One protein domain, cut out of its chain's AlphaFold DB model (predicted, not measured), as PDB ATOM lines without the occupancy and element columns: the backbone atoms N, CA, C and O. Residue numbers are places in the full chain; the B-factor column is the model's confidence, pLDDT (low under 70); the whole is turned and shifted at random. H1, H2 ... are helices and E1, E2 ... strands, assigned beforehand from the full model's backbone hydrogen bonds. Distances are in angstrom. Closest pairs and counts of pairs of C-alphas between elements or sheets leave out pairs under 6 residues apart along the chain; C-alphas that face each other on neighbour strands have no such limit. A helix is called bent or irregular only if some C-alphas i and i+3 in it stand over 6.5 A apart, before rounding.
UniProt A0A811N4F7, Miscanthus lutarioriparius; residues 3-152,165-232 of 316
ATOM      1  N   CYS A   3     356.827  76.165 148.737       40.16
ATOM      2  CA  CYS A   3     358.146  76.753 148.558       40.16
ATOM      3  C   CYS A   3     358.213  77.381 147.169       40.16
ATOM      4  O   CYS A   3     357.876  76.712 146.193       40.16
ATOM      5  N   THR A   4     358.655  78.633 147.083       38.34
ATOM      6  CA  THR A   4     359.028  79.240 145.801       38.34
ATOM      7  C   THR A   4     360.532  79.084 145.641       38.34
ATOM      8  O   THR A   4     361.283  79.590 146.471       38.34
ATOM      9  N   ASP A   5     360.949  78.335 144.623       39.50
ATOM     10  CA  ASP A   5     362.345  78.001 144.340       39.50
ATOM     11  C   ASP A   5     362.879  78.846 143.171       39.50
ATOM     12  O   ASP A   5     362.455  78.688 142.023       39.50
ATOM     13  N   PHE A   6     363.832  79.732 143.465       41.88
ATOM     14  CA  PHE A   6     364.515  80.577 142.473       41.88
ATOM     15  C   PHE A   6     365.892  80.032 142.058       41.88
ATOM     16  O   PHE A   6     366.652  80.711 141.362       41.88
ATOM     17  N   SER A   7     366.230  78.791 142.439       41.56
ATOM     18  CA  SER A   7     367.496  78.138 142.068       41.56
ATOM     19  C   SER A   7     367.734  78.115 140.559       41.56
ATOM     20  O   SER A   7     368.875  78.227 140.109       41.56
ATOM     21  N   HIS A   8     366.653  78.051 139.780       36.81
ATOM     22  CA  HIS A   8     366.680  78.060 138.322       36.81
ATOM     23  C   HIS A   8     367.218  79.364 137.707       36.81
ATOM     24  O   HIS A   8     367.640  79.347 136.553       36.81
ATOM     25  N   ILE A   9     367.236  80.470 138.458       40.69
ATOM     26  CA  ILE A   9     367.682  81.787 137.975       40.69
ATOM     27  C   ILE A   9     369.099  82.099 138.464       40.69
ATOM     28  O   ILE A   9     369.923  82.605 137.703       40.69
ATOM     29  N   TYR A  10     369.417  81.752 139.716       37.81
ATOM     30  CA  TYR A  10     370.637  82.231 140.381       37.81
ATOM     31  C   TYR A  10     371.620  81.131 140.815       37.81
ATOM     32  O   TYR A  10     372.720  81.445 141.277       37.81
ATOM     33  N   GLY A  11     371.278  79.849 140.650       32.44
ATOM     34  CA  GLY A  11     372.169  78.717 140.944       32.44
ATOM     35  C   GLY A  11     372.398  78.421 142.436       32.44
ATOM     36  O   GLY A  11     373.131  77.488 142.753       32.44
ATOM     37  N   ALA A  12     371.767  79.175 143.342       38.16
ATOM     38  CA  ALA A  12     371.688  78.901 144.777       38.16
ATOM     39  C   ALA A  12     370.230  78.606 145.157       38.16
ATOM     40  O   ALA A  12     369.316  79.279 144.680       38.16
ATOM     41  N   THR A  13     369.992  77.590 145.990       43.75
ATOM     42  CA  THR A  13     368.634  77.234 146.419       43.75
ATOM     43  C   THR A  13     368.138  78.253 147.437       43.75
ATOM     44  O   THR A  13     368.506  78.196 148.612       43.75
ATOM     45  N   VAL A  14     367.329  79.206 146.968       42.78
ATOM     46  CA  VAL A  14     366.647  80.181 147.819       42.78
ATOM     47  C   VAL A  14     365.278  79.626 148.202       42.78
ATOM     48  O   VAL A  14     364.464  79.363 147.320       42.78
ATOM     49  N   PHE A  15     365.014  79.448 149.499       44.84
ATOM     50  CA  PHE A  15     363.731  78.931 149.993       44.84
ATOM     51  C   PHE A  15     362.852  80.055 150.560       44.84
ATOM     52  O   PHE A  15     363.333  80.922 151.286       44.84
ATOM     53  N   PHE A  16     361.543  79.995 150.302       45.34
ATOM     54  CA  PHE A  16     360.516  80.823 150.956       45.34
ATOM     55  C   PHE A  16     359.443  79.918 151.575       45.34
ATOM     56  O   PHE A  16     359.042  78.936 150.957       45.34
ATOM     57  N   PHE A  17     358.954  80.219 152.783       44.56
ATOM     58  CA  PHE A  17     358.027  79.338 153.511       44.56
ATOM     59  C   PHE A  17     356.606  79.932 153.629       44.56
ATOM     60  O   PHE A  17     356.397  80.842 154.426       44.56
ATOM     61  N   TYR A  18     355.593  79.315 152.990       41.50
ATOM     62  CA  TYR A  18     354.156  79.682 153.117       41.50
ATOM     63  C   TYR A  18     353.285  78.540 153.703       41.50
ATOM     64  O   TYR A  18     353.400  77.386 153.291       41.50
ATOM     65  N   ASN A  19     352.587  78.799 154.822       43.53
ATOM     66  CA  ASN A  19     351.797  77.848 155.663       43.53
ATOM     67  C   ASN A  19     351.076  78.611 156.811       43.53
ATOM     68  O   ASN A  19     351.416  79.760 157.089       43.53
ATOM     69  N   SER A  20     350.111  77.992 157.490       44.62
ATOM     70  CA  SER A  20     349.174  78.652 158.423       44.62
ATOM     71  C   SER A  20     349.653  78.822 159.877       44.62
ATOM     72  O   SER A  20     349.037  79.574 160.636       44.62
ATOM     73  N   THR A  21     350.736  78.161 160.302       53.47
ATOM     74  CA  THR A  21     351.263  78.269 161.674       53.47
ATOM     75  C   THR A  21     352.262  79.424 161.813       53.47
ATOM     76  O   THR A  21     353.169  79.599 160.997       53.47
ATOM     77  N   ARG A  22     352.096  80.244 162.864       66.50
ATOM     78  CA  ARG A  22     352.926  81.443 163.129       66.50
ATOM     79  C   ARG A  22     354.362  81.108 163.543       66.50
ATOM     80  O   ARG A  22     355.258  81.939 163.389       66.50
ATOM     81  N   THR A  23     354.568  79.914 164.087       72.88
ATOM     82  CA  THR A  23     355.809  79.488 164.732       72.88
ATOM     83  C   THR A  23     356.149  78.045 164.375       72.88
ATOM     84  O   THR A  23     355.267  77.251 164.044       72.88
ATOM     85  N   PHE A  24     357.430  77.705 164.469       74.62
ATOM     86  CA  PHE A  24     357.908  76.324 164.503       74.62
ATOM     87  C   PHE A  24     358.861  76.138 165.687       74.62
ATOM     88  O   PHE A  24     359.324  77.113 166.287       74.62
ATOM     89  N   TYR A  25     359.113  74.884 166.050       78.00
ATOM     90  CA  TYR A  25     359.827  74.517 167.268       78.00
ATOM     91  C   TYR A  25     361.011  73.613 166.941       78.00
ATOM     92  O   TYR A  25     360.885  72.724 166.104       78.00
ATOM     93  N   ILE A  26     362.133  73.817 167.628       76.69
ATOM     94  CA  ILE A  26     363.294  72.921 167.579       76.69
ATOM     95  C   ILE A  26     363.592  72.462 169.001       76.69
ATOM     96  O   ILE A  26     363.899  73.286 169.861       76.69
ATOM     97  N   THR A  27     363.524  71.156 169.251       79.56
ATOM     98  CA  THR A  27     363.893  70.570 170.543       79.56
ATOM     99  C   THR A  27     365.319  70.045 170.500       79.56
ATOM    100  O   THR A  27     365.630  69.105 169.775       79.56
ATOM    101  N   LEU A  28     366.177  70.634 171.323       78.81
ATOM    102  CA  LEU A  28     367.552  70.217 171.539       78.81
ATOM    103  C   LEU A  28     367.610  69.300 172.757       78.81
ATOM    104  O   LEU A  28     367.066  69.640 173.811       78.81
ATOM    105  N   LYS A  29     368.280  68.155 172.619       77.56
ATOM    106  CA  LYS A  29     368.504  67.197 173.707       77.56
ATOM    107  C   LYS A  29     369.995  67.098 174.007       77.56
ATOM    108  O   LYS A  29     370.789  66.864 173.101       77.56
ATOM    109  N   PHE A  30     370.369  67.258 175.271       76.44
ATOM    110  CA  PHE A  30     371.758  67.176 175.719       76.44
ATOM    111  C   PHE A  30     371.822  66.643 177.152       76.44
ATOM    112  O   PHE A  30     371.145  67.166 178.034       76.44
ATOM    113  N   GLU A  31     372.612  65.588 177.385       81.62
ATOM    114  CA  GLU A  31     372.805  64.968 178.712       81.62
ATOM    115  C   GLU A  31     371.487  64.676 179.461       81.62
ATOM    116  O   GLU A  31     371.321  65.025 180.630       81.62
ATOM    117  N   GLY A  32     370.504  64.088 178.769       74.56
ATOM    118  CA  GLY A  32     369.198  63.753 179.353       74.56
ATOM    119  C   GLY A  32     368.279  64.951 179.630       74.56
ATOM    120  O   GLY A  32     367.210  64.772 180.203       74.56
ATOM    121  N   ARG A  33     368.668  66.161 179.217       83.25
ATOM    122  CA  ARG A  33     367.894  67.402 179.353       83.25
ATOM    123  C   ARG A  33     367.385  67.869 177.996       83.25
ATOM    124  O   ARG A  33     368.013  67.589 176.974       83.25
ATOM    125  N   SER A  34     366.287  68.621 177.990       79.81
ATOM    126  CA  SER A  34     365.693  69.169 176.771       79.81
ATOM    127  C   SER A  34     365.461  70.682 176.868       79.81
ATOM    128  O   SER A  34     365.079  71.207 177.917       79.81
ATOM    129  N   ILE A  35     365.704  71.390 175.762       84.06
ATOM    130  CA  ILE A  35     365.256  72.772 175.545       84.06
ATOM    131  C   ILE A  35     364.549  72.815 174.199       84.06
ATOM    132  O   ILE A  35     365.112  72.408 173.188       84.06
ATOM    133  N   THR A  36     363.331  73.341 174.168       83.25
ATOM    134  CA  THR A  36     362.583  73.581 172.934       83.25
ATOM    135  C   THR A  36     362.612  75.059 172.590       83.25
ATOM    136  O   THR A  36     361.955  75.860 173.249       83.25
ATOM    137  N   LEU A  37     363.364  75.420 171.558       84.81
ATOM    138  CA  LEU A  37     363.406  76.764 170.994       84.81
ATOM    139  C   LEU A  37     362.164  77.009 170.133       84.81
ATOM    140  O   LEU A  37     361.726  76.126 169.394       84.81
ATOM    141  N   LEU A  38     361.609  78.214 170.219       86.19
ATOM    142  CA  LEU A  38     360.479  78.671 169.420       86.19
ATOM    143  C   LEU A  38     360.956  79.738 168.442       86.19
ATOM    144  O   LEU A  38     361.515  80.760 168.845       86.19
ATOM    145  N   PHE A  39     360.662  79.524 167.165       82.81
ATOM    146  CA  PHE A  39     360.996  80.427 166.073       82.81
ATOM    147  C   PHE A  39     359.722  80.987 165.458       82.81
ATOM    148  O   PHE A  39     358.778  80.247 165.180       82.81
ATOM    149  N   ALA A  40     359.691  82.292 165.211       80.81
ATOM    150  CA  ALA A  40     358.699  82.883 164.333       80.81
ATOM    151  C   ALA A  40     359.012  82.492 162.901       80.81
ATOM    152  O   ALA A  40     360.148  82.531 162.447       80.81
ATOM    153  N   ARG A  41     357.980  82.119 162.167       75.44
ATOM    154  CA  ARG A  41     358.174  81.558 160.841       75.44
ATOM    155  C   ARG A  41     358.452  82.604 159.765       75.44
ATOM    156  O   ARG A  41     359.229  82.356 158.856       75.44
ATOM    157  N   ARG A  42     357.808  83.766 159.889       75.25
ATOM    158  CA  ARG A  42     357.838  84.860 158.902       75.25
ATOM    159  C   ARG A  42     359.226  85.487 158.764       75.25
ATOM    160  O   ARG A  42     359.606  85.930 157.687       75.25
ATOM    161  N   ASP A  43     359.963  85.519 159.868       75.31
ATOM    162  CA  ASP A  43     361.252  86.191 159.980       75.31
ATOM    163  C   ASP A  43     362.365  85.248 160.485       75.31
ATOM    164  O   ASP A  43     363.522  85.646 160.512       75.31
ATOM    165  N   LEU A  44     362.048  83.996 160.849       79.88
ATOM    166  CA  LEU A  44     362.933  82.992 161.463       79.88
ATOM    167  C   LEU A  44     363.558  83.426 162.802       79.88
ATOM    168  O   LEU A  44     364.541  82.831 163.235       79.88
ATOM    169  N   TYR A  45     363.075  84.485 163.455       82.38
ATOM    170  CA  TYR A  45     363.652  84.904 164.734       82.38
ATOM    171  C   TYR A  45     363.199  83.969 165.859       82.38
ATOM    172  O   TYR A  45     362.028  83.615 165.950       82.38
ATOM    173  N   ILE A  46     364.105  83.632 166.771       84.88
ATOM    174  CA  ILE A  46     363.817  83.017 168.057       84.88
ATOM    175  C   ILE A  46     362.935  83.998 168.826       84.88
ATOM    176  O   ILE A  46     363.341  85.129 169.106       84.88
ATOM    177  N   LYS A  47     361.719  83.570 169.165       86.38
ATOM    178  CA  LYS A  47     360.800  84.346 170.010       86.38
ATOM    179  C   LYS A  47     360.669  83.764 171.408       86.38
ATOM    180  O   LYS A  47     359.958  84.328 172.226       86.38
ATOM    181  N   GLY A  48     361.347  82.665 171.718       89.25
ATOM    182  CA  GLY A  48     361.326  82.109 173.062       89.25
ATOM    183  C   GLY A  48     361.888  80.704 173.136       89.25
ATOM    184  O   GLY A  48     362.375  80.155 172.147       89.25
ATOM    185  N   TRP A  49     361.800  80.120 174.322       89.56
ATOM    186  CA  TRP A  49     362.119  78.722 174.551       89.56
ATOM    187  C   TRP A  49     361.304  78.144 175.705       89.56
ATOM    188  O   TRP A  49     360.682  78.861 176.494       89.56
ATOM    189  N   ARG A  50     361.295  76.819 175.785       88.88
ATOM    190  CA  ARG A  50     360.724  76.049 176.883       88.88
ATOM    191  C   ARG A  50     361.745  75.053 177.380       88.88
ATOM    192  O   ARG A  50     362.419  74.417 176.573       88.88
ATOM    193  N   ASP A  51     361.792  74.872 178.682       84.81
ATOM    194  CA  ASP A  51     362.483  73.752 179.299       84.81
ATOM    195  C   ASP A  51     361.598  73.136 180.387       84.81
ATOM    196  O   ASP A  51     360.691  73.774 180.934       84.81
ATOM    197  N   GLU A  52     361.852  71.867 180.679       79.50
ATOM    198  CA  GLU A  52     361.060  71.078 181.627       79.50
ATOM    199  C   GLU A  52     361.242  71.534 183.086       79.50
ATOM    200  O   GLU A  52     360.403  71.236 183.933       79.50
ATOM    201  N   SER A  53     362.312  72.273 183.398       81.56
ATOM    202  CA  SER A  53     362.685  72.635 184.771       81.56
ATOM    203  C   SER A  53     362.154  74.001 185.207       81.56
ATOM    204  O   SER A  53     361.850  74.212 186.387       81.56
ATOM    205  N   HIS A  54     362.073  74.966 184.293       85.94
ATOM    206  CA  HIS A  54     361.844  76.376 184.615       85.94
ATOM    207  C   HIS A  54     360.702  77.026 183.827       85.94
ATOM    208  O   HIS A  54     360.304  78.154 184.168       85.94
ATOM    209  N   GLY A  55     360.108  76.292 182.883       88.25
ATOM    210  CA  GLY A  55     358.863  76.635 182.207       88.25
ATOM    211  C   GLY A  55     359.073  77.272 180.836       88.25
ATOM    212  O   GLY A  55     359.918  76.849 180.055       88.25
ATOM    213  N   SER A  56     358.234  78.258 180.512       90.19
ATOM    214  CA  SER A  56     358.246  78.951 179.218       90.19
ATOM    215  C   SER A  56     358.832  80.354 179.339       90.19
ATOM    216  O   SER A  56     358.481  81.097 180.260       90.19
ATOM    217  N   PHE A  57     359.659  80.730 178.369       90.44
ATOM    218  CA  PHE A  57     360.311  82.030 178.271       90.44
ATOM    219  C   PHE A  57     360.049  82.644 176.900       90.44
ATOM    220  O   PHE A  57     360.341  82.013 175.887       90.44
ATOM    221  N   GLU A  58     359.541  83.871 176.856       88.19
ATOM    222  CA  GLU A  58     359.298  84.606 175.609       88.19
ATOM    223  C   GLU A  58     360.259  85.782 175.491       88.19
ATOM    224  O   GLU A  58     360.460  86.546 176.432       88.19
ATOM    225  N   ILE A  59     360.833  85.936 174.306       86.06
ATOM    226  CA  ILE A  59     361.613  87.096 173.907       86.06
ATOM    227  C   ILE A  59     360.659  88.076 173.244       86.06
ATOM    228  O   ILE A  59     360.169  87.837 172.137       86.06
ATOM    229  N   ARG A  60     360.432  89.206 173.908       78.50
ATOM    230  CA  ARG A  60     359.555  90.250 173.397       78.50
ATOM    231  C   ARG A  60     360.374  91.427 172.894       78.50
ATOM    232  O   ARG A  60     361.090  92.081 173.652       78.50
ATOM    233  N   MET A  61     360.265  91.661 171.594       73.81
ATOM    234  CA  MET A  61     360.799  92.841 170.922       73.81
ATOM    235  C   MET A  61     359.746  93.955 170.968       73.81
ATOM    236  O   MET A  61     358.547  93.666 171.054       73.81
ATOM    237  N   GLU A  62     360.175  95.217 170.943       64.25
ATOM    238  CA  GLU A  62     359.280  96.376 171.046       64.25
ATOM    239  C   GLU A  62     358.090  96.265 170.064       64.25
ATOM    240  O   GLU A  62     358.250  95.891 168.901       64.25
ATOM    241  N   HIS A  63     356.876  96.534 170.557       60.16
ATOM    242  CA  HIS A  63     355.616  96.496 169.795       60.16
ATOM    243  C   HIS A  63     355.224  95.148 169.151       60.16
ATOM    244  O   HIS A  63     354.296  95.110 168.339       60.16
ATOM    245  N   CYS A  64     355.867  94.034 169.512       61.84
ATOM    246  CA  CYS A  64     355.491  92.716 169.000       61.84
ATOM    247  C   CYS A  64     354.355  92.066 169.799       61.84
ATOM    248  O   CYS A  64     354.258  92.201 171.019       61.84
ATOM    249  N   ALA A  65     353.513  91.321 169.083       65.19
ATOM    250  CA  ALA A  65     352.527  90.418 169.660       65.19
ATOM    251  C   ALA A  65     353.181  89.314 170.498       65.19
ATOM    252  O   ALA A  65     354.289  88.887 170.170       65.19
ATOM    253  N   ALA A  66     352.469  88.807 171.510       70.56
ATOM    254  CA  ALA A  66     352.877  87.592 172.202       70.56
ATOM    255  C   ALA A  66     352.937  86.405 171.223       70.56
ATOM    256  O   ALA A  66     352.071  86.252 170.351       70.56
ATOM    257  N   TYR A  67     353.975  85.579 171.360       72.94
ATOM    258  CA  TYR A  67     354.224  84.406 170.512       72.94
ATOM    259  C   TYR A  67     353.962  83.095 171.253       72.94
ATOM    260  O   TYR A  67     353.830  82.044 170.619       72.94
ATOM    261  N   MET A  68     353.880  83.139 172.582       75.44
ATOM    262  CA  MET A  68     353.635  81.986 173.433       75.44
ATOM    263  C   MET A  68     352.346  82.175 174.231       75.44
ATOM    264  O   MET A  68     352.070  83.243 174.758       75.44
ATOM    265  N   LEU A  69     351.556  81.105 174.327       70.75
ATOM    266  CA  LEU A  69     350.374  81.051 175.184       70.75
ATOM    267  C   LEU A  69     350.730  80.462 176.556       70.75
ATOM    268  O   LEU A  69     351.585  79.574 176.650       70.75
ATOM    269  N   GLY A  70     350.004  80.892 177.590       74.12
ATOM    270  CA  GLY A  70     350.083  80.352 178.950       74.12
ATOM    271  C   GLY A  70     350.990  81.156 179.883       74.12
ATOM    272  O   GLY A  70     351.310  82.308 179.623       74.12
ATOM    273  N   LYS A  71     351.409  80.544 180.999       80.88
ATOM    274  CA  LYS A  71     352.283  81.197 181.983       80.88
ATOM    275  C   LYS A  71     353.711  81.289 181.444       80.88
ATOM    276  O   LYS A  71     354.442  80.296 181.450       80.88
ATOM    277  N   VAL A  72     354.102  82.483 181.011       85.56
ATOM    278  CA  VAL A  72     355.383  82.742 180.346       85.56
ATOM    279  C   VAL A  72     356.166  83.822 181.088       85.56
ATOM    280  O   VAL A  72     355.610  84.802 181.575       85.56
ATOM    281  N   LYS A  73     357.484  83.641 181.187       88.69
ATOM    282  CA  LYS A  73     358.410  84.660 181.692       88.69
ATOM    283  C   LYS A  73     358.933  85.482 180.518       88.69
ATOM    284  O   LYS A  73     359.503  84.922 179.585       88.69
ATOM    285  N   VAL A  74     358.754  86.798 180.564       85.06
ATOM    286  CA  VAL A  74     359.079  87.678 179.435       85.06
ATOM    287  C   VAL A  74     360.478  88.280 179.578       85.06
ATOM    288  O   VAL A  74     360.806  88.918 180.578       85.06
ATOM    289  N   MET A  75     361.292  88.122 178.537       82.81
ATOM    290  CA  MET A  75     362.562  88.808 178.335       82.81
ATOM    291  C   MET A  75     362.382  89.917 177.293       82.81
ATOM    292  O   MET A  75     362.329  89.656 176.093       82.81
ATOM    293  N   ASN A  76     362.336  91.171 177.748       76.44
ATOM    294  CA  ASN A  76     362.239  92.328 176.856       76.44
ATOM    295  C   ASN A  76     363.598  92.676 176.219       76.44
ATOM    296  O   ASN A  76     364.621  92.785 176.916       76.44
ATOM    297  N   ILE A  77     363.589  92.900 174.904       69.06
ATOM    298  CA  ILE A  77     364.729  93.344 174.088       69.06
ATOM    299  C   ILE A  77     364.283  94.524 173.217       69.06
ATOM    300  O   ILE A  77     363.152  94.550 172.747       69.06
ATOM    301  N   GLU A  78     365.161  95.507 173.005       61.84
ATOM    302  CA  GLU A  78     364.801  96.758 172.323       61.84
ATOM    303  C   GLU A  78     364.472  96.575 170.832       61.84
ATOM    304  O   GLU A  78     363.431  97.048 170.398       61.84
ATOM    305  N   LYS A  79     365.309  95.897 170.028       60.56
ATOM    306  CA  LYS A  79     365.070  95.806 168.568       60.56
ATOM    307  C   LYS A  79     365.315  94.434 167.952       60.56
ATOM    308  O   LYS A  79     364.366  93.761 167.574       60.56
ATOM    309  N   ASN A  80     366.573  94.037 167.794       61.09
ATOM    310  CA  ASN A  80     366.960  92.819 167.080       61.09
ATOM    311  C   ASN A  80     368.143  92.130 167.789       61.09
ATOM    312  O   ASN A  80     368.563  92.553 168.868       61.09
ATOM    313  N   TYR A  81     368.680  91.066 167.191       60.38
ATOM    314  CA  TYR A  81     369.777  90.288 167.771       60.38
ATOM    315  C   TYR A  81     371.069  91.075 168.016       60.38
ATOM    316  O   TYR A  81     371.844  90.673 168.881       60.38
ATOM    317  N   SER A  82     371.282  92.239 167.389       56.38
ATOM    318  CA  SER A  82     372.436  93.084 167.727       56.38
ATOM    319  C   SER A  82     372.416  93.519 169.201       56.38
ATOM    320  O   SER A  82     373.468  93.695 169.812       56.38
ATOM    321  N   PHE A  83     371.232  93.568 169.827       53.28
ATOM    322  CA  PHE A  83     371.043  93.855 171.255       53.28
ATOM    323  C   PHE A  83     371.208  92.637 172.177       53.28
ATOM    324  O   PHE A  83     371.226  92.797 173.403       53.28
ATOM    325  N   LEU A  84     371.313  91.426 171.623       55.72
ATOM    326  CA  LEU A  84     371.710  90.238 172.385       55.72
ATOM    327  C   LEU A  84     373.228  90.174 172.596       55.72
ATOM    328  O   LEU A  84     373.686  89.556 173.560       55.72
ATOM    329  N   SER A  85     373.994  90.856 171.746       55.16
ATOM    330  CA  SER A  85     375.429  91.037 171.916       55.16
ATOM    331  C   SER A  85     375.747  92.143 172.924       55.16
ATOM    332  O   SER A  85     375.129  93.209 172.947       55.16
ATOM    333  N   THR A  86     376.769  91.928 173.755       45.47
ATOM    334  CA  THR A  86     377.264  92.936 174.708       45.47
ATOM    335  C   THR A  86     377.893  94.155 174.030       45.47
ATOM    336  O   THR A  86     378.017  95.198 174.674       45.47
ATOM    337  N   SER A  87     378.290  94.044 172.759       49.06
ATOM    338  CA  SER A  87     378.886  95.135 171.976       49.06
ATOM    339  C   SER A  87     377.857  95.938 171.170       49.06
ATOM    340  O   SER A  87     378.202  96.996 170.646       49.06
ATOM    341  N   GLY A  88     376.603  95.475 171.077       49.66
ATOM    342  CA  GLY A  88     375.611  96.059 170.169       49.66
ATOM    343  C   GLY A  88     375.842  95.713 168.692       49.66
ATOM    344  O   GLY A  88     375.180  96.296 167.839       49.66
ATOM    345  N   LYS A  89     376.788  94.808 168.400       55.44
ATOM    346  CA  LYS A  89     377.115  94.292 167.066       55.44
ATOM    347  C   LYS A  89     377.044  92.775 167.069       55.44
ATOM    348  O   LYS A  89     377.344  92.152 168.088       55.44
ATOM    349  N   VAL A  90     376.681  92.191 165.937       55.09
ATOM    350  CA  VAL A  90     376.601  90.729 165.794       55.09
ATOM    351  C   VAL A  90     377.982  90.054 165.905       55.09
ATOM    352  O   VAL A  90     378.083  88.961 166.477       55.09
ATOM    353  N   GLY A  91     379.037  90.740 165.449       55.00
ATOM    354  CA  GLY A  91     380.431  90.298 165.539       55.00
ATOM    355  C   GLY A  91     380.886  89.933 166.962       55.00
ATOM    356  O   GLY A  91     380.559  90.615 167.942       55.00
ATOM    357  N   GLY A  92     381.649  88.837 167.064       61.59
ATOM    358  CA  GLY A  92     382.179  88.282 168.320       61.59
ATOM    359  C   GLY A  92     381.299  87.220 168.996       61.59
ATOM    360  O   GLY A  92     381.539  86.858 170.151       61.59
ATOM    361  N   THR A  93     380.260  86.727 168.318       73.81
ATOM    362  CA  THR A  93     379.451  85.600 168.810       73.81
ATOM    363  C   THR A  93     380.120  84.283 168.444       73.81
ATOM    364  O   THR A  93     380.422  84.053 167.280       73.81
ATOM    365  N   ARG A  94     380.324  83.401 169.428       74.81
ATOM    366  CA  ARG A  94     380.954  82.094 169.195       74.81
ATOM    367  C   ARG A  94     380.053  81.188 168.349       74.81
ATOM    368  O   ARG A  94     378.852  81.072 168.613       74.81
ATOM    369  N   ILE A  95     380.663  80.525 167.374       75.44
ATOM    370  CA  ILE A  95     380.025  79.580 166.452       75.44
ATOM    371  C   ILE A  95     380.556  78.168 166.739       75.44
ATOM    372  O   ILE A  95     381.702  78.006 167.157       75.44
ATOM    373  N   GLY A  96     379.707  77.156 166.567       70.94
ATOM    374  CA  GLY A  96     380.063  75.745 166.689       70.94
ATOM    375  C   GLY A  96     379.476  75.032 167.912       70.94
ATOM    376  O   GLY A  96     378.829  75.619 168.786       70.94
ATOM    377  N   LEU A  97     379.717  73.719 167.969       72.00
ATOM    378  CA  LEU A  97     379.103  72.805 168.939       72.00
ATOM    379  C   LEU A  97     379.410  73.154 170.399       72.00
ATOM    380  O   LEU A  97     378.517  73.083 171.243       72.00
ATOM    381  N   ASP A  98     380.637  73.561 170.717       75.31
ATOM    382  CA  ASP A  98     381.008  73.882 172.099       75.31
ATOM    383  C   ASP A  98     380.336  75.168 172.590       75.31
ATOM    384  O   ASP A  98     379.872  75.235 173.731       75.31
ATOM    385  N   ALA A  99     380.177  76.154 171.703       79.75
ATOM    386  CA  ALA A  99     379.397  77.351 171.995       79.75
ATOM    387  C   ALA A  99     377.922  77.002 172.242       79.75
ATOM    388  O   ALA A  99     377.325  77.480 173.208       79.75
ATOM    389  N   LEU A 100     377.345  76.127 171.410       82.25
ATOM    390  CA  LEU A 100     375.974  75.638 171.568       82.25
ATOM    391  C   LEU A 100     375.773  74.872 172.885       82.25
ATOM    392  O   LEU A 100     374.767  75.085 173.563       82.25
ATOM    393  N   ARG A 101     376.728  74.025 173.289       81.38
ATOM    394  CA  ARG A 101     376.702  73.301 174.577       81.38
ATOM    395  C   ARG A 101     376.735  74.259 175.766       81.38
ATOM    396  O   ARG A 101     375.955  74.108 176.710       81.38
ATOM    397  N   GLU A 102     377.611  75.258 175.727       86.06
ATOM    398  CA  GLU A 102     377.689  76.284 176.770       86.06
ATOM    399  C   GLU A 102     376.381  77.084 176.851       86.06
ATOM    400  O   GLU A 102     375.798  77.221 177.931       86.06
ATOM    401  N   ALA A 103     375.866  77.532 175.704       86.88
ATOM    402  CA  ALA A 103     374.604  78.256 175.612       86.88
ATOM    403  C   ALA A 103     373.422  77.425 176.136       86.88
ATOM    404  O   ALA A 103     372.606  77.938 176.903       86.88
ATOM    405  N   PHE A 104     373.359  76.134 175.797       88.06
ATOM    406  CA  PHE A 104     372.353  75.209 176.319       88.06
ATOM    407  C   PHE A 104     372.394  75.158 177.849       88.06
ATOM    408  O   PHE A 104     371.369  75.313 178.511       88.06
ATOM    409  N   ASN A 105     373.584  74.991 178.429       89.25
ATOM    410  CA  ASN A 105     373.753  74.919 179.878       89.25
ATOM    411  C   ASN A 105     373.353  76.214 180.593       89.25
ATOM    412  O   ASN A 105     372.812  76.152 181.700       89.25
ATOM    413  N   ILE A 106     373.605  77.369 179.974       91.31
ATOM    414  CA  ILE A 106     373.177  78.671 180.494       91.31
ATOM    415  C   ILE A 106     371.649  78.771 180.477       91.31
ATOM    416  O   ILE A 106     371.055  79.074 181.512       91.31
ATOM    417  N   LEU A 107     371.007  78.486 179.338       90.00
ATOM    418  CA  LEU A 107     369.548  78.585 179.219       90.00
ATOM    419  C   LEU A 107     368.818  77.575 180.105       90.00
ATOM    420  O   LEU A 107     367.812  77.930 180.707       90.00
ATOM    421  N   PHE A 108     369.339  76.356 180.253       88.31
ATOM    422  CA  PHE A 108     368.713  75.334 181.093       88.31
ATOM    423  C   PHE A 108     368.692  75.712 182.583       88.31
ATOM    424  O   PHE A 108     367.815  75.284 183.322       88.31
ATOM    425  N   LYS A 109     369.669  76.502 183.049       91.38
ATOM    426  CA  LYS A 109     369.757  76.959 184.451       91.38
ATOM    427  C   LYS A 109     369.025  78.280 184.698       91.38
ATOM    428  O   LYS A 109     368.980  78.749 185.838       91.38
ATOM    429  N   TYR A 110     368.511  78.904 183.645       89.81
ATOM    430  CA  TYR A 110     367.937  80.237 183.697       89.81
ATOM    431  C   TYR A 110     366.555  80.233 184.351       89.81
ATOM    432  O   TYR A 110     365.675  79.469 183.962       89.81
ATOM    433  N   LYS A 111     366.323  81.122 185.326       88.88
ATOM    434  CA  LYS A 111     365.060  81.145 186.087       88.88
ATOM    435  C   LYS A 111     364.158  82.338 185.771       88.88
ATOM    436  O   LYS A 111     363.032  82.367 186.276       88.88
ATOM    437  N   GLY A 112     364.563  83.239 184.874       82.62
ATOM    438  CA  GLY A 112     363.761  84.387 184.419       82.62
ATOM    439  C   GLY A 112     364.270  85.753 184.870       82.62
ATOM    440  O   GLY A 112     363.677  86.771 184.528       82.62
ATOM    441  N   GLU A 113     365.356  85.800 185.633       83.12
ATOM    442  CA  GLU A 113     366.011  87.033 186.059       83.12
ATOM    443  C   GLU A 113     366.721  87.760 184.907       83.12
ATOM    444  O   GLU A 113     367.009  87.205 183.853       83.12
ATOM    445  N   ARG A 114     367.057  89.039 185.072       77.50
ATOM    446  CA  ARG A 114     367.825  89.758 184.047       77.50
ATOM    447  C   ARG A 114     369.271  89.247 184.024       77.50
ATOM    448  O   ARG A 114     370.056  89.618 184.889       77.50
ATOM    449  N   SER A 115     369.629  88.459 183.009       79.81
ATOM    450  CA  SER A 115     370.974  87.891 182.847       79.81
ATOM    451  C   SER A 115     371.585  88.252 181.483       79.81
ATOM    452  O   SER A 115     371.027  87.898 180.440       79.81
ATOM    453  N   PRO A 116     372.734  88.954 181.460       78.12
ATOM    454  CA  PRO A 116     373.542  89.121 180.254       78.12
ATOM    455  C   PRO A 116     374.002  87.788 179.647       78.12
ATOM    456  O   PRO A 116     374.110  87.682 178.430       78.12
ATOM    457  N   GLU A 117     374.246  86.772 180.472       83.06
ATOM    458  CA  GLU A 117     374.654  85.425 180.058       83.06
ATOM    459  C   GLU A 117     373.537  84.756 179.257       83.06
ATOM    460  O   GLU A 117     373.795  84.254 178.167       83.06
ATOM    461  N   ALA A 118     372.292  84.822 179.741       85.12
ATOM    462  CA  ALA A 118     371.137  84.291 179.020       85.12
ATOM    463  C   ALA A 118     370.951  84.984 177.661       85.12
ATOM    464  O   ALA A 118     370.703  84.320 176.659       85.12
ATOM    465  N   ARG A 119     371.156  86.308 177.591       81.81
ATOM    466  CA  ARG A 119     371.124  87.045 176.314       81.81
ATOM    467  C   ARG A 119     372.210  86.569 175.349       81.81
ATOM    468  O   ARG A 119     371.906  86.307 174.189       81.81
ATOM    469  N   ARG A 120     373.445  86.394 175.829       81.38
ATOM    470  CA  ARG A 120     374.547  85.854 175.015       81.38
ATOM    471  C   ARG A 120     374.254  84.432 174.538       81.38
ATOM    472  O   ARG A 120     374.499  84.132 173.377       81.38
ATOM    473  N   ALA A 121     373.687  83.586 175.395       86.75
ATOM    474  CA  ALA A 121     373.310  82.223 175.035       86.75
ATOM    475  C   ALA A 121     372.240  82.197 173.932       86.75
ATOM    476  O   ALA A 121     372.395  81.469 172.954       86.75
ATOM    477  N   ILE A 122     371.206  83.043 174.020       87.19
ATOM    478  CA  ILE A 122     370.240  83.204 172.921       87.19
ATOM    479  C   ILE A 122     370.931  83.702 171.651       87.19
ATOM    480  O   ILE A 122     370.595  83.227 170.572       87.19
ATOM    481  N   ASN A 123     371.909  84.608 171.758       83.69
ATOM    482  CA  ASN A 123     372.646  85.079 170.586       83.69
ATOM    483  C   ASN A 123     373.400  83.943 169.886       83.69
ATOM    484  O   ASN A 123     373.367  83.842 168.666       83.69
ATOM    485  N   VAL A 124     374.037  83.054 170.654       83.81
ATOM    486  CA  VAL A 124     374.706  81.866 170.108       83.81
ATOM    487  C   VAL A 124     373.704  81.005 169.340       83.81
ATOM    488  O   VAL A 124     373.968  80.653 168.192       83.81
ATOM    489  N   PHE A 125     372.526  80.731 169.908       85.38
ATOM    490  CA  PHE A 125     371.475  80.009 169.185       85.38
ATOM    491  C   PHE A 125     370.997  80.755 167.936       85.38
ATOM    492  O   PHE A 125     370.791  80.124 166.906       85.38
ATOM    493  N   ALA A 126     370.853  82.081 167.997       85.12
ATOM    494  CA  ALA A 126     370.434  82.900 166.866       85.12
ATOM    495  C   ALA A 126     371.428  82.831 165.694       85.12
ATOM    496  O   ALA A 126     371.018  82.704 164.545       85.12
ATOM    497  N   ILE A 127     372.731  82.851 165.965       80.88
ATOM    498  CA  ILE A 127     373.736  82.778 164.899       80.88
ATOM    499  C   ILE A 127     373.833  81.369 164.318       80.88
ATOM    500  O   ILE A 127     373.775  81.190 163.104       80.88
ATOM    501  N   ASN A 128     373.915  80.361 165.184       79.00
ATOM    502  CA  ASN A 128     374.171  78.983 164.765       79.00
ATOM    503  C   ASN A 128     372.961  78.306 164.101       79.00
ATOM    504  O   ASN A 128     373.145  77.323 163.392       79.00
ATOM    505  N   PHE A 129     371.737  78.807 164.315       80.56
ATOM    506  CA  PHE A 129     370.529  78.255 163.697       80.56
ATOM    507  C   PHE A 129     369.926  79.200 162.644       80.56
ATOM    508  O   PHE A 129     370.139  78.965 161.456       80.56
ATOM    509  N   PRO A 130     369.171  80.260 162.994       81.94
ATOM    510  CA  PRO A 130     368.439  81.020 161.995       81.94
ATOM    511  C   PRO A 130     369.346  81.850 161.092       81.94
ATOM    512  O   PRO A 130     369.049  81.919 159.903       81.94
ATOM    513  N   GLU A 131     370.455  82.424 161.577       82.69
ATOM    514  CA  GLU A 131     371.377  83.105 160.655       82.69
ATOM    515  C   GLU A 131     372.123  82.113 159.752       82.69
ATOM    516  O   GLU A 131     372.287  82.397 158.572       82.69
ATOM    517  N   ALA A 132     372.478  80.917 160.233       79.00
ATOM    518  CA  ALA A 132     373.033  79.855 159.385       79.00
ATOM    519  C   ALA A 132     372.035  79.355 158.322       79.00
ATOM    520  O   ALA A 132     372.410  79.008 157.203       79.00
ATOM    521  N   ILE A 133     370.738  79.341 158.638       80.38
ATOM    522  CA  ILE A 133     369.689  79.032 157.659       80.38
ATOM    523  C   ILE A 133     369.584  80.152 156.617       80.38
ATOM    524  O   ILE A 133     369.485  79.861 155.429       80.38
ATOM    525  N   ARG A 134     369.611  81.420 157.042       82.06
ATOM    526  CA  ARG A 134     369.402  82.577 156.157       82.06
ATOM    527  C   ARG A 134     370.617  82.938 155.315       82.06
ATOM    528  O   ARG A 134     370.432  83.322 154.168       82.06
ATOM    529  N   ILE A 135     371.823  82.863 155.871       81.81
ATOM    530  CA  ILE A 135     373.037  83.455 155.299       81.81
ATOM    531  C   ILE A 135     374.047  82.360 154.944       81.81
ATOM    532  O   ILE A 135     374.473  81.568 155.785       81.81
ATOM    533  N   GLN A 136     374.467  82.331 153.681       82.38
ATOM    534  CA  GLN A 136     375.335  81.310 153.102       82.38
ATOM    535  C   GLN A 136     376.729  81.280 153.719       82.38
ATOM    536  O   GLN A 136     377.273  80.193 153.931       82.38
ATOM    537  N   LYS A 137     377.319  82.439 154.015       79.00
ATOM    538  CA  LYS A 137     378.608  82.491 154.714       79.00
ATOM    539  C   LYS A 137     378.516  81.962 156.140       79.00
ATOM    540  O   LYS A 137     379.340  81.138 156.509       79.00
ATOM    541  N   VAL A 138     377.479  82.337 156.895       77.94
ATOM    542  CA  VAL A 138     377.258  81.815 158.256       77.94
ATOM    543  C   VAL A 138     377.062  80.303 158.224       77.94
ATOM    544  O   VAL A 138     377.674  79.602 159.023       77.94
ATOM    545  N   TYR A 139     376.282  79.789 157.265       79.88
ATOM    546  CA  TYR A 139     376.161  78.348 157.037       79.88
ATOM    547  C   TYR A 139     377.528  77.694 156.852       79.88
ATOM    548  O   TYR A 139     377.846  76.756 157.569       79.88
ATOM    549  N   LYS A 140     378.353  78.215 155.935       78.56
ATOM    550  CA  LYS A 140     379.691  77.668 155.669       78.56
ATOM    551  C   LYS A 140     380.590  77.710 156.901       78.56
ATOM    552  O   LYS A 140     381.375  76.794 157.066       78.56
ATOM    553  N   THR A 141     380.477  78.735 157.746       75.31
ATOM    554  CA  THR A 141     381.233  78.837 159.005       75.31
ATOM    555  C   THR A 141     380.748  77.855 160.074       75.31
ATOM    556  O   THR A 141     381.545  77.408 160.884       75.31
ATOM    557  N   VAL A 142     379.451  77.539 160.112       70.94
ATOM    558  CA  VAL A 142     378.894  76.519 161.021       70.94
ATOM    559  C   VAL A 142     379.224  75.103 160.536       70.94
ATOM    560  O   VAL A 142     379.446  74.220 161.356       70.94
ATOM    561  N   ASP A 143     379.207  74.903 159.218       69.44
ATOM    562  CA  ASP A 143     379.407  73.619 158.535       69.44
ATOM    563  C   ASP A 143     380.889  73.255 158.388       69.44
ATOM    564  O   ASP A 143     381.248  72.082 158.368       69.44
ATOM    565  N   SER A 144     381.781  74.249 158.314       64.25
ATOM    566  CA  SER A 144     383.204  73.984 158.449       64.25
ATOM    567  C   SER A 144     383.499  73.630 159.906       64.25
ATOM    568  O   SER A 144     383.207  74.399 160.815       64.25
ATOM    569  N   ASP A 145     384.169  72.500 160.146       50.81
ATOM    570  CA  ASP A 145     384.687  72.091 161.469       50.81
ATOM    571  C   ASP A 145     385.671  73.112 162.106       50.81
ATOM    572  O   ASP A 145     386.288  72.861 163.145       50.81
ATOM    573  N   GLN A 146     385.847  74.289 161.500       46.78
ATOM    574  CA  GLN A 146     386.531  75.425 162.093       46.78
ATOM    575  C   GLN A 146     385.659  76.013 163.200       46.78
ATOM    576  O   GLN A 146     384.764  76.818 162.967       46.78
ATOM    577  N   GLN A 147     385.986  75.664 164.445       47.62
ATOM    578  CA  GLN A 147     385.565  76.440 165.604       47.62
ATOM    579  C   GLN A 147     386.147  77.857 165.479       47.62
ATOM    580  O   GLN A 147     387.269  78.124 165.912       47.62
ATOM    581  N   VAL A 148     385.420  78.771 164.834       43.88
ATOM    582  CA  VAL A 148     385.848  80.166 164.721       43.88
ATOM    583  C   VAL A 148     385.660  80.824 166.086       43.88
ATOM    584  O   VAL A 148     384.570  81.252 166.476       43.88
ATOM    585  N   PHE A 149     386.748  80.864 166.853       40.34
ATOM    586  CA  PHE A 149     386.893  81.726 168.017       40.34
ATOM    587  C   PHE A 149     387.218  83.140 167.534       40.34
ATOM    588  O   PHE A 149     388.361  83.578 167.637       40.34
ATOM    589  N   ASP A 150     386.221  83.878 167.047       35.66
ATOM    590  CA  ASP A 150     386.380  85.325 166.877       35.66
ATOM    591  C   ASP A 150     386.335  85.986 168.259       35.66
ATOM    592  O   ASP A 150     385.333  86.544 168.718       35.66
ATOM    593  N   LEU A 151     387.453  85.872 168.974       31.97
ATOM    594  CA  LEU A 151     387.786  86.766 170.066       31.97
ATOM    595  C   LEU A 151     387.936  88.158 169.456       31.97
ATOM    596  O   LEU A 151     388.890  88.419 168.731       31.97
ATOM    597  N   ILE A 152     387.009  89.063 169.778       34.62
ATOM    598  CA  ILE A 152     387.215  90.498 169.560       34.62
ATOM    599  C   ILE A 152     388.603  90.843 170.124       34.62
ATOM    600  O   ILE A 152     388.820  90.628 171.326       34.62
ATOM    601  N   ASP A 165     384.394  92.013 158.093       56.78
ATOM    602  CA  ASP A 165     383.214  91.571 158.874       56.78
ATOM    603  C   ASP A 165     381.967  91.353 157.978       56.78
ATOM    604  O   ASP A 165     380.882  91.908 158.178       56.78
ATOM    605  N   THR A 166     382.135  90.565 156.906       57.56
ATOM    606  CA  THR A 166     381.099  90.354 155.877       57.56
ATOM    607  C   THR A 166     379.875  89.602 156.404       57.56
ATOM    608  O   THR A 166     378.774  89.801 155.895       57.56
ATOM    609  N   ASN A 167     380.027  88.790 157.454       67.50
ATOM    610  CA  ASN A 167     378.895  88.140 158.117       67.50
ATOM    611  C   ASN A 167     378.010  89.164 158.829       67.50
ATOM    612  O   ASN A 167     376.787  89.125 158.685       67.50
ATOM    613  N   THR A 168     378.615  90.114 159.546       73.31
ATOM    614  CA  THR A 168     377.873  91.178 160.227       73.31
ATOM    615  C   THR A 168     377.093  92.031 159.230       73.31
ATOM    616  O   THR A 168     375.919  92.307 159.475       73.31
ATOM    617  N   LEU A 169     377.679  92.352 158.068       80.31
ATOM    618  CA  LEU A 169     376.978  93.071 156.998       80.31
ATOM    619  C   LEU A 169     375.664  92.378 156.606       80.31
ATOM    620  O   LEU A 169     374.604  93.009 156.632       80.31
ATOM    621  N   TRP A 170     375.728  91.094 156.242       81.69
ATOM    622  CA  TRP A 170     374.564  90.356 155.745       81.69
ATOM    623  C   TRP A 170     373.509  90.124 156.823       81.69
ATOM    624  O   TRP A 170     372.319  90.230 156.534       81.69
ATOM    625  N   ILE A 171     373.920  89.858 158.064       80.06
ATOM    626  CA  ILE A 171     372.989  89.645 159.178       80.06
ATOM    627  C   ILE A 171     372.272  90.954 159.540       80.06
ATOM    628  O   ILE A 171     371.048  90.974 159.683       80.06
ATOM    629  N   GLU A 172     373.005  92.063 159.667       79.25
ATOM    630  CA  GLU A 172     372.426  93.349 160.079       79.25
ATOM    631  C   GLU A 172     371.543  93.967 158.986       79.25
ATOM    632  O   GLU A 172     370.533  94.607 159.296       79.25
ATOM    633  N   ASN A 173     371.862  93.715 157.712       82.31
ATOM    634  CA  ASN A 173     371.123  94.236 156.562       82.31
ATOM    635  C   ASN A 173     370.254  93.188 155.843       82.31
ATOM    636  O   ASN A 173     369.725  93.471 154.765       82.31
ATOM    637  N   TYR A 174     370.027  92.018 156.451       84.25
ATOM    638  CA  TYR A 174     369.253  90.905 155.884       84.25
ATOM    639  C   TYR A 174     367.916  91.349 155.272       84.25
ATOM    640  O   TYR A 174     367.618  91.046 154.116       84.25
ATOM    641  N   GLY A 175     367.115  92.112 156.023       83.38
ATOM    642  CA  GLY A 175     365.809  92.578 155.553       83.38
ATOM    643  C   GLY A 175     365.891  93.617 154.429       83.38
ATOM    644  O   GLY A 175     365.027  93.637 153.554       83.38
ATOM    645  N   HIS A 176     366.930  94.458 154.433       87.06
ATOM    646  CA  HIS A 176     367.166  95.465 153.392       87.06
ATOM    647  C   HIS A 176     367.545  94.796 152.073       87.06
ATOM    648  O   HIS A 176     366.866  95.000 151.069       87.06
ATOM    649  N   TYR A 177     368.564  93.935 152.088       88.31
ATOM    650  CA  TYR A 177     369.019  93.251 150.878       88.31
ATOM    651  C   TYR A 177     368.005  92.222 150.368       88.31
ATOM    652  O   TYR A 177     367.785  92.163 149.161       88.31
ATOM    653  N   SER A 178     367.284  91.517 151.253       86.56
ATOM    654  CA  SER A 178     366.153  90.669 150.834       86.56
ATOM    655  C   SER A 178     365.117  91.466 150.036       86.56
ATOM    656  O   SER A 178     364.664  91.015 148.990       86.56
ATOM    657  N   ARG A 179     364.747  92.671 150.502       86.19
ATOM    658  CA  ARG A 179     363.774  93.537 149.814       86.19
ATOM    659  C   ARG A 179     364.278  93.991 148.455       86.19
ATOM    660  O   ARG A 179     363.520  93.951 147.494       86.19
ATOM    661  N   GLN A 180     365.533  94.408 148.369       88.25
ATOM    662  CA  GLN A 180     366.093  94.871 147.103       88.25
ATOM    663  C   GLN A 180     366.177  93.767 146.055       88.25
ATOM    664  O   GLN A 180     365.767  93.995 144.922       88.25
ATOM    665  N   ALA A 181     366.621  92.569 146.439       86.12
ATOM    666  CA  ALA A 181     366.678  91.434 145.523       86.12
ATOM    667  C   ALA A 181     365.279  91.035 145.018       86.12
ATOM    668  O   ALA A 181     365.096  90.801 143.827       86.12
ATOM    669  N   MET A 182     364.268  91.049 145.894       83.62
ATOM    670  CA  MET A 182     362.882  90.762 145.498       83.62
ATOM    671  C   MET A 182     362.267  91.849 144.605       83.62
ATOM    672  O   MET A 182     361.489  91.537 143.706       83.62
ATOM    673  N   LEU A 183     362.585  93.127 144.839       83.38
ATOM    674  CA  LEU A 183     362.123  94.222 143.982       83.38
ATOM    675  C   LEU A 183     362.770  94.160 142.600       83.38
ATOM    676  O   LEU A 183     362.072  94.335 141.604       83.38
ATOM    677  N   ASP A 184     364.074  93.900 142.541       85.31
ATOM    678  CA  ASP A 184     364.825  93.714 141.300       85.31
ATOM    679  C   ASP A 184     364.223  92.576 140.457       85.31
ATOM    680  O   ASP A 184     363.919  92.784 139.281       85.31
ATOM    681  N   GLU A 185     363.911  91.438 141.084       80.88
ATOM    682  CA  GLU A 185     363.244  90.300 140.441       80.88
ATOM    683  C   GLU A 185     361.859  90.660 139.886       80.88
ATOM    684  O   GLU A 185     361.584  90.480 138.702       80.88
ATOM    685  N   ASN A 186     361.000  91.262 140.712       80.00
ATOM    686  CA  ASN A 186     359.659  91.671 140.290       80.00
ATOM    687  C   ASN A 186     359.698  92.702 139.141       80.00
ATOM    688  O   ASN A 186     358.823  92.728 138.274       80.00
ATOM    689  N   THR A 187     360.726  93.553 139.117       81.38
ATOM    690  CA  THR A 187     360.937  94.542 138.050       81.38
ATOM    691  C   THR A 187     361.301  93.832 136.741       81.38
ATOM    692  O   THR A 187     360.659  94.089 135.718       81.38
ATOM    693  N   ARG A 188     362.211  92.847 136.787       80.25
ATOM    694  CA  ARG A 188     362.553  91.997 135.631       80.25
ATOM    695  C   ARG A 188     361.353  91.216 135.096       80.25
ATOM    696  O   ARG A 188     361.120  91.241 133.888       80.25
ATOM    697  N   ASP A 189     360.558  90.603 135.971       78.31
ATOM    698  CA  ASP A 189     359.351  89.851 135.590       78.31
ATOM    699  C   ASP A 189     358.304  90.731 134.895       78.31
ATOM    700  O   ASP A 189     357.603  90.297 133.980       78.31
ATOM    701  N   SER A 190     358.212  92.001 135.298       80.69
ATOM    702  CA  SER A 190     357.328  92.988 134.668       80.69
ATOM    703  C   SER A 190     357.880  93.591 133.366       80.69
ATOM    704  O   SER A 190     357.210  94.416 132.742       80.69
ATOM    705  N   GLY A 191     359.083  93.187 132.938       80.19
ATOM    706  CA  GLY A 191     359.740  93.680 131.727       80.19
ATOM    707  C   GLY A 191     360.281  95.107 131.849       80.19
ATOM    708  O   GLY A 191     360.421  95.791 130.834       80.19
ATOM    709  N   THR A 192     360.547  95.573 133.071       81.44
ATOM    710  CA  THR A 192     361.147  96.885 133.338       81.44
ATOM    711  C   THR A 192     362.586  96.743 133.832       81.44
ATOM    712  O   THR A 192     362.981  95.697 134.350       81.44
ATOM    713  N   ASP A 193     363.389  97.794 133.648       80.00
ATOM    714  CA  ASP A 193     364.786  97.789 134.080       80.00
ATOM    715  C   ASP A 193     364.891  98.056 135.593       80.00
ATOM    716  O   ASP A 193     364.308  99.027 136.091       80.00
ATOM    717  N   PRO A 194     365.644  97.234 136.345       79.94
ATOM    718  CA  PRO A 194     365.832  97.442 137.772       79.94
ATOM    719  C   PRO A 194     366.692  98.675 138.082       79.94
ATOM    720  O   PRO A 194     367.628  99.009 137.359       79.94
ATOM    721  N   GLN A 195     366.408  99.330 139.213       75.19
ATOM    722  CA  GLN A 195     367.076 100.573 139.637       75.19
ATOM    723  C   GLN A 195     368.495 100.384 140.215       75.19
ATOM    724  O   GLN A 195     369.123 101.366 140.608       75.19
ATOM    725  N   GLY A 196     369.024  99.157 140.236       81.12
ATOM    726  CA  GLY A 196     370.303  98.828 140.876       81.12
ATOM    727  C   GLY A 196     370.195  98.665 142.398       81.12
ATOM    728  O   GLY A 196     369.117  98.802 142.972       81.12
ATOM    729  N   ILE A 197     371.317  98.326 143.047       88.69
ATOM    730  CA  ILE A 197     371.383  98.058 144.493       88.69
ATOM    731  C   ILE A 197     371.768  99.325 145.274       88.69
ATOM    732  O   ILE A 197     372.839  99.900 145.079       88.69
ATOM    733  N   ASP A 198     370.909  99.729 146.205       89.69
ATOM    734  CA  ASP A 198     371.128 100.772 147.206       89.69
ATOM    735  C   ASP A 198     371.915 100.214 148.403       89.69
ATOM    736  O   ASP A 198     371.390  99.473 149.242       89.69
ATOM    737  N   ASN A 199     373.202 100.533 148.482       86.94
ATOM    738  CA  ASN A 199     374.089 100.018 149.521       86.94
ATOM    739  C   ASN A 199     373.953 100.784 150.847       86.94
ATOM    740  O   ASN A 199     373.827 102.008 150.879       86.94
ATOM    741  N   ARG A 200     374.041 100.059 151.970       80.81
ATOM    742  CA  ARG A 200     374.070 100.632 153.329       80.81
ATOM    743  C   ARG A 200     375.406 100.399 154.012       80.81
ATOM    744  O   ARG A 200     376.136  99.484 153.655       80.81
ATOM    745  N   ASP A 201     375.706 101.237 155.005       69.94
ATOM    746  CA  ASP A 201     376.832 101.065 155.934       69.94
ATOM    747  C   ASP A 201     378.208 100.893 155.258       69.94
ATOM    748  O   ASP A 201     379.093 100.222 155.780       69.94
ATOM    749  N   GLY A 202     378.399 101.522 154.090       67.62
ATOM    750  CA  GLY A 202     379.647 101.442 153.323       67.62
ATOM    751  C   GLY A 202     379.851 100.122 152.568       67.62
ATOM    752  O   GLY A 202     380.955  99.870 152.094       67.62
ATOM    753  N   ALA A 203     378.812  99.291 152.456       79.94
ATOM    754  CA  ALA A 203     378.840  98.069 151.663       79.94
ATOM    755  C   ALA A 203     379.020  98.346 150.165       79.94
ATOM    756  O   ALA A 203     378.670  99.416 149.663       79.94
ATOM    757  N   ASN A 204     379.522  97.339 149.455       83.69
ATOM    758  CA  ASN A 204     379.665  97.349 148.005       83.69
ATOM    759  C   ASN A 204     379.050  96.080 147.404       83.69
ATOM    760  O   ASN A 204     379.749  95.277 146.797       83.69
ATOM    761  N   VAL A 205     377.754  95.877 147.643       85.88
ATOM    762  CA  VAL A 205     376.972  94.817 146.998       85.88
ATOM    763  C   VAL A 205     376.635  95.273 145.583       85.88
ATOM    764  O   VAL A 205     376.018  96.326 145.391       85.88
ATOM    765  N   GLU A 206     377.052  94.495 144.593       85.94
ATOM    766  CA  GLU A 206     377.046  94.891 143.183       85.94
ATOM    767  C   GLU A 206     375.739  94.527 142.472       85.94
ATOM    768  O   GLU A 206     375.352  95.179 141.502       85.94
ATOM    769  N   SER A 207     375.053  93.466 142.912       86.75
ATOM    770  CA  SER A 207     373.892  92.935 142.187       86.75
ATOM    771  C   SER A 207     372.932  92.115 143.047       86.75
ATOM    772  O   SER A 207     373.304  91.564 144.080       86.75
ATOM    773  N   ALA A 208     371.695  91.945 142.566       85.69
ATOM    774  CA  ALA A 208     370.740  91.010 143.162       85.69
ATOM    775  C   ALA A 208     371.243  89.557 143.117       85.69
ATOM    776  O   ALA A 208     371.017  88.800 144.055       85.69
ATOM    777  N   THR A 209     371.993  89.181 142.077       84.69
ATOM    778  CA  THR A 209     372.642  87.865 141.981       84.69
ATOM    779  C   THR A 209     373.618  87.625 143.129       84.69
ATOM    780  O   THR A 209     373.670  86.521 143.666       84.69
ATOM    781  N   GLU A 210     374.392  88.637 143.525       86.88
ATOM    782  CA  GLU A 210     375.258  88.551 144.705       86.88
ATOM    783  C   GLU A 210     374.427  88.343 145.975       86.88
ATOM    784  O   GLU A 210     374.722  87.442 146.760       86.88
ATOM    785  N   ILE A 211     373.330  89.091 146.128       87.62
ATOM    786  CA  ILE A 211     372.416  88.941 147.265       87.62
ATOM    787  C   ILE A 211     371.832  87.524 147.321       87.62
ATOM    788  O   ILE A 211     371.852  86.920 148.385       87.62
ATOM    789  N   PHE A 212     371.348  86.959 146.212       84.25
ATOM    790  CA  PHE A 212     370.776  85.603 146.187       84.25
ATOM    791  C   PHE A 212     371.810  84.489 146.400       84.25
ATOM    792  O   PHE A 212     371.453  83.394 146.831       84.25
ATOM    793  N   ARG A 213     373.095  84.746 146.131       83.00
ATOM    794  CA  ARG A 213     374.180  83.818 146.492       83.00
ATOM    795  C   ARG A 213     374.466  83.820 147.990       83.00
ATOM    796  O   ARG A 213     374.885  82.793 148.523       83.00
ATOM    797  N   GLU A 214     374.265  84.954 148.651       84.69
ATOM    798  CA  GLU A 214     374.573  85.132 150.071       84.69
ATOM    799  C   GLU A 214     373.360  84.910 150.983       84.69
ATOM    800  O   GLU A 214     373.506  84.362 152.073       84.69
ATOM    801  N   ILE A 215     372.149  85.258 150.547       85.81
ATOM    802  CA  ILE A 215     370.894  85.044 151.272       85.81
ATOM    803  C   ILE A 215     370.195  83.795 150.722       85.81
ATOM    804  O   ILE A 215     369.588  83.813 149.655       85.81
ATOM    805  N   ARG A 216     370.238  82.713 151.502       80.62
ATOM    806  CA  ARG A 216     369.629  81.401 151.212       80.62
ATOM    807  C   ARG A 216     368.129  81.353 151.485       80.62
ATOM    808  O   ARG A 216     367.412  80.547 150.909       80.62
ATOM    809  N   VAL A 217     367.647  82.159 152.422       78.38
ATOM    810  CA  VAL A 217     366.220  82.238 152.753       78.38
ATOM    811  C   VAL A 217     365.872  83.705 152.830       78.38
ATOM    812  O   VAL A 217     366.325  84.374 153.749       78.38
ATOM    813  N   GLY A 218     365.119  84.206 151.851       75.19
ATOM    814  CA  GLY A 218     364.720  85.608 151.805       75.19
ATOM    815  C   GLY A 218     363.650  85.935 152.845       75.19
ATOM    816  O   GLY A 218     362.818  85.097 153.209       75.19
ATOM    817  N   LEU A 219     363.635  87.185 153.315       78.75
ATOM    818  CA  LEU A 219     362.595  87.654 154.230       78.75
ATOM    819  C   LEU A 219     361.225  87.547 153.548       78.75
ATOM    820  O   LEU A 219     361.036  88.119 152.480       78.75
ATOM    821  N   CYS A 220     360.245  86.888 154.173       70.88
ATOM    822  CA  CYS A 220     358.909  86.749 153.572       70.88
ATOM    823  C   CYS A 220     358.303  88.121 153.219       70.88
ATOM    824  O   CYS A 220     357.780  88.309 152.129       70.88
ATOM    825  N   ASP A 221     358.492  89.118 154.090       72.12
ATOM    826  CA  ASP A 221     357.996  90.497 153.919       72.12
ATOM    827  C   ASP A 221     358.739  91.325 152.870       72.12
ATOM    828  O   ASP A 221     358.384  92.479 152.624       72.12
ATOM    829  N   ALA A 222     359.800  90.775 152.284       72.56
ATOM    830  CA  ALA A 222     360.433  91.360 151.115       72.56
ATOM    831  C   ALA A 222     359.624  91.094 149.839       72.56
ATOM    832  O   ALA A 222     359.749  91.859 148.886       72.56
ATOM    833  N   CYS A 223     358.801  90.041 149.815       66.31
ATOM    834  CA  CYS A 223     357.964  89.720 148.670       66.31
ATOM    835  C   CYS A 223     356.725  90.638 148.641       66.31
ATOM    836  O   CYS A 223     355.914  90.579 149.572       66.31
ATOM    837  N   PRO A 224     356.505  91.437 147.578       60.53
ATOM    838  CA  PRO A 224     355.331  92.313 147.468       60.53
ATOM    839  C   PRO A 224     353.995  91.560 147.580       60.53
ATOM    840  O   PRO A 224     352.998  92.095 148.061       60.53
ATOM    841  N   GLN A 225     353.970  90.286 147.179       57.00
ATOM    842  CA  GLN A 225     352.786  89.424 147.264       57.00
ATOM    843  C   GLN A 225     352.455  89.045 148.721       57.00
ATOM    844  O   GLN A 225     351.280  88.919 149.068       57.00
ATOM    845  N   ALA A 226     353.470  88.938 149.586       52.28
ATOM    846  CA  ALA A 226     353.334  88.628 151.011       52.28
ATOM    847  C   ALA A 226     353.040  89.867 151.881       52.28
ATOM    848  O   ALA A 226     352.622  89.741 153.037       52.28
ATOM    849  N   GLU A 227     353.207  91.081 151.340       50.59
ATOM    850  CA  GLU A 227     352.860  92.333 152.030       50.59
ATOM    851  C   GLU A 227     351.346  92.428 152.312       50.59
ATOM    852  O   GLU A 227     350.930  93.014 153.313       50.59
ATOM    853  N   ASN A 228     350.538  91.747 151.490       46.72
ATOM    854  CA  ASN A 228     349.087  91.623 151.642       46.72
ATOM    855  C   ASN A 228     348.652  90.459 152.552       46.72
ATOM    856  O   ASN A 228     347.463  90.330 152.855       46.72
ATOM    857  N   GLU A 229     349.576  89.605 153.009       53.97
ATOM    858  CA  GLU A 229     349.239  88.541 153.953       53.97
ATOM    859  C   GLU A 229     349.006  89.110 155.351       53.97
ATOM    860  O   GLU A 229     349.887  89.751 155.940       53.97
ATOM    861  N   THR A 230     347.827  88.813 155.908       50.38
ATOM    862  CA  THR A 230     347.409  89.236 157.249       50.38
ATOM    863  C   THR A 230     348.527  88.995 158.261       50.38
ATOM    864  O   THR A 230     348.876  87.853 158.574       50.38
ATOM    865  N   LYS A 231     349.101  90.083 158.785       55.34
ATOM    866  CA  LYS A 231     350.097  89.998 159.853       55.34
ATOM    867  C   LYS A 231     349.473  89.291 161.056       55.34
ATOM    868  O   LYS A 231     348.285  89.489 161.328       55.34
ATOM    869  N   PRO A 232     350.239  88.470 161.790       49.34
ATOM    870  CA  PRO A 232     349.719  87.812 162.974       49.34
ATOM    871  C   PRO A 232     349.147  88.857 163.945       49.34
ATOM    872  O   PRO A 232     349.877  89.694 164.467       49.34
TER     873      PRO A 232
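What this domain is: This is residues 3 to 152 and 165 to 232 of the 316 residues of a protein of Miscanthus lutarioriparius (UniProt A0A811N4F7). The shape has two lobes: a strongly twisted sheet of five strands with H2 and H3 packed on one face, and a smaller lobe in which H6 and H7 form a helical hairpin with little H1 beside H7. H4 and H5, short helices, lie where the lobes join, near the last residues of H3; the longest axis runs from the turn of the hairpin E1 and E2 to the link after H6. The 218 printed residues hold seven named helices and five named strands in the order H1 E1 E2 E3 E4 E5 H2 H3 H4 H5 H6 H7, and the mixed sheet runs E1, E2, E3, E4, E5. The class is mixed, helices and strands, with under half of the residues in named elements. The whole is compact, with a radius of gyration of the C-alphas of 18.0 A and spans of 57 by 40 by 29 A.

Where its parts are: Start at H1, residues 7 to 10, with C-alpha 7 at (367.496, 78.138, 142.068). Then find E1, residues 23 to 30, from C-alpha 23 at (355.809, 79.488, 164.732), 22.9 A long, and E2, residues 33 to 40, 23.4 A. E3 is residues 46 to 51, E4 residues 55 to 61, 19.8 A, and E5 residues 72 to 77. H2, residues 97 to 108, measures 16.2 A. H3, residues 116 to 134, is the longest helix at 25.3 A and has a kink of 33 degrees near residue 127; it is neither bent nor irregular, but only just: C-alphas 128 and 131 are 6.5 A apart. H4 is residues 136 to 143, H5 residues 166 to 172 and H6 residues 174 to 189, 22.6 A. H7, residues 208 to 214, ends at C-alpha 214, (374.573, 85.132, 150.071).

How they stand to each other: Begin with the sheet, where E1 to E4 form a meander, each strand the antiparallel neighbour of the one before. Look at N 26 and O 37, 2.9 A, between E1 and E2; N 36 and O 50, 2.8 A, between E2 and E3; and N 57 and O 49, 2.8 A, between E3 and E4. E5 is parallel to E4, with N 75 and O 58 at 2.8 A. H2 and H3 are on the same face, giving two layers, helices over one face of a sheet, at heights over the sheet of 9.4 A and 9.5 A. They touch at a steep tilt of 50 degrees, opposite ways, closest at the C-alphas of Ala 103 and Ala 121, 4.2 A. Residues 127 to 133 of H3 touch H4, closest at the C-alphas of Ala 132 and Tyr 139, 4.2 A. H5 is close to H4 but not clearly touching it, with the C-alphas of Val 138 and Asn 167 closest at 6.5 A. H4 and H7 only just touch, with 3 pairs of C-alphas within 8 A, closest at those of Gln 136 and Glu 214, 4.9 A. Residues 177 to 184 of H6 touch H7, closest at the C-alphas of Ala 181 and Ala 208, 4.7 A, at a steep tilt of 43 degrees, opposite ways: a helical hairpin. H1 and H7 only just touch, with 3 pairs within 8 A, closest at the C-alphas of Tyr 10 and Thr 209, 6.2 A. H6 and the sheet's strands are apart. Every O i to N i+4 pair is within hydrogen-bond range in H2, H4, H5, H6 and H7, and 13 of 15 are in H3; H1 is too short for such a pair.

The domain as a whole: The two C-alphas farthest apart are those of Gly 32 and Thr 192, 57.3 A. Residues 153 to 164 are not printed, and C-alphas 152 and 165 lie 11.5 A apart across this cut, in the link from H4 to H5. The links from H1 to E1, E5 to H2 and H6 to H7 are long. The mean pLDDT of the printed part is 72.7; 65 residues are under 70, among them residues 3 to 22, 77 to 92, 143 to 152 and 223 to 232.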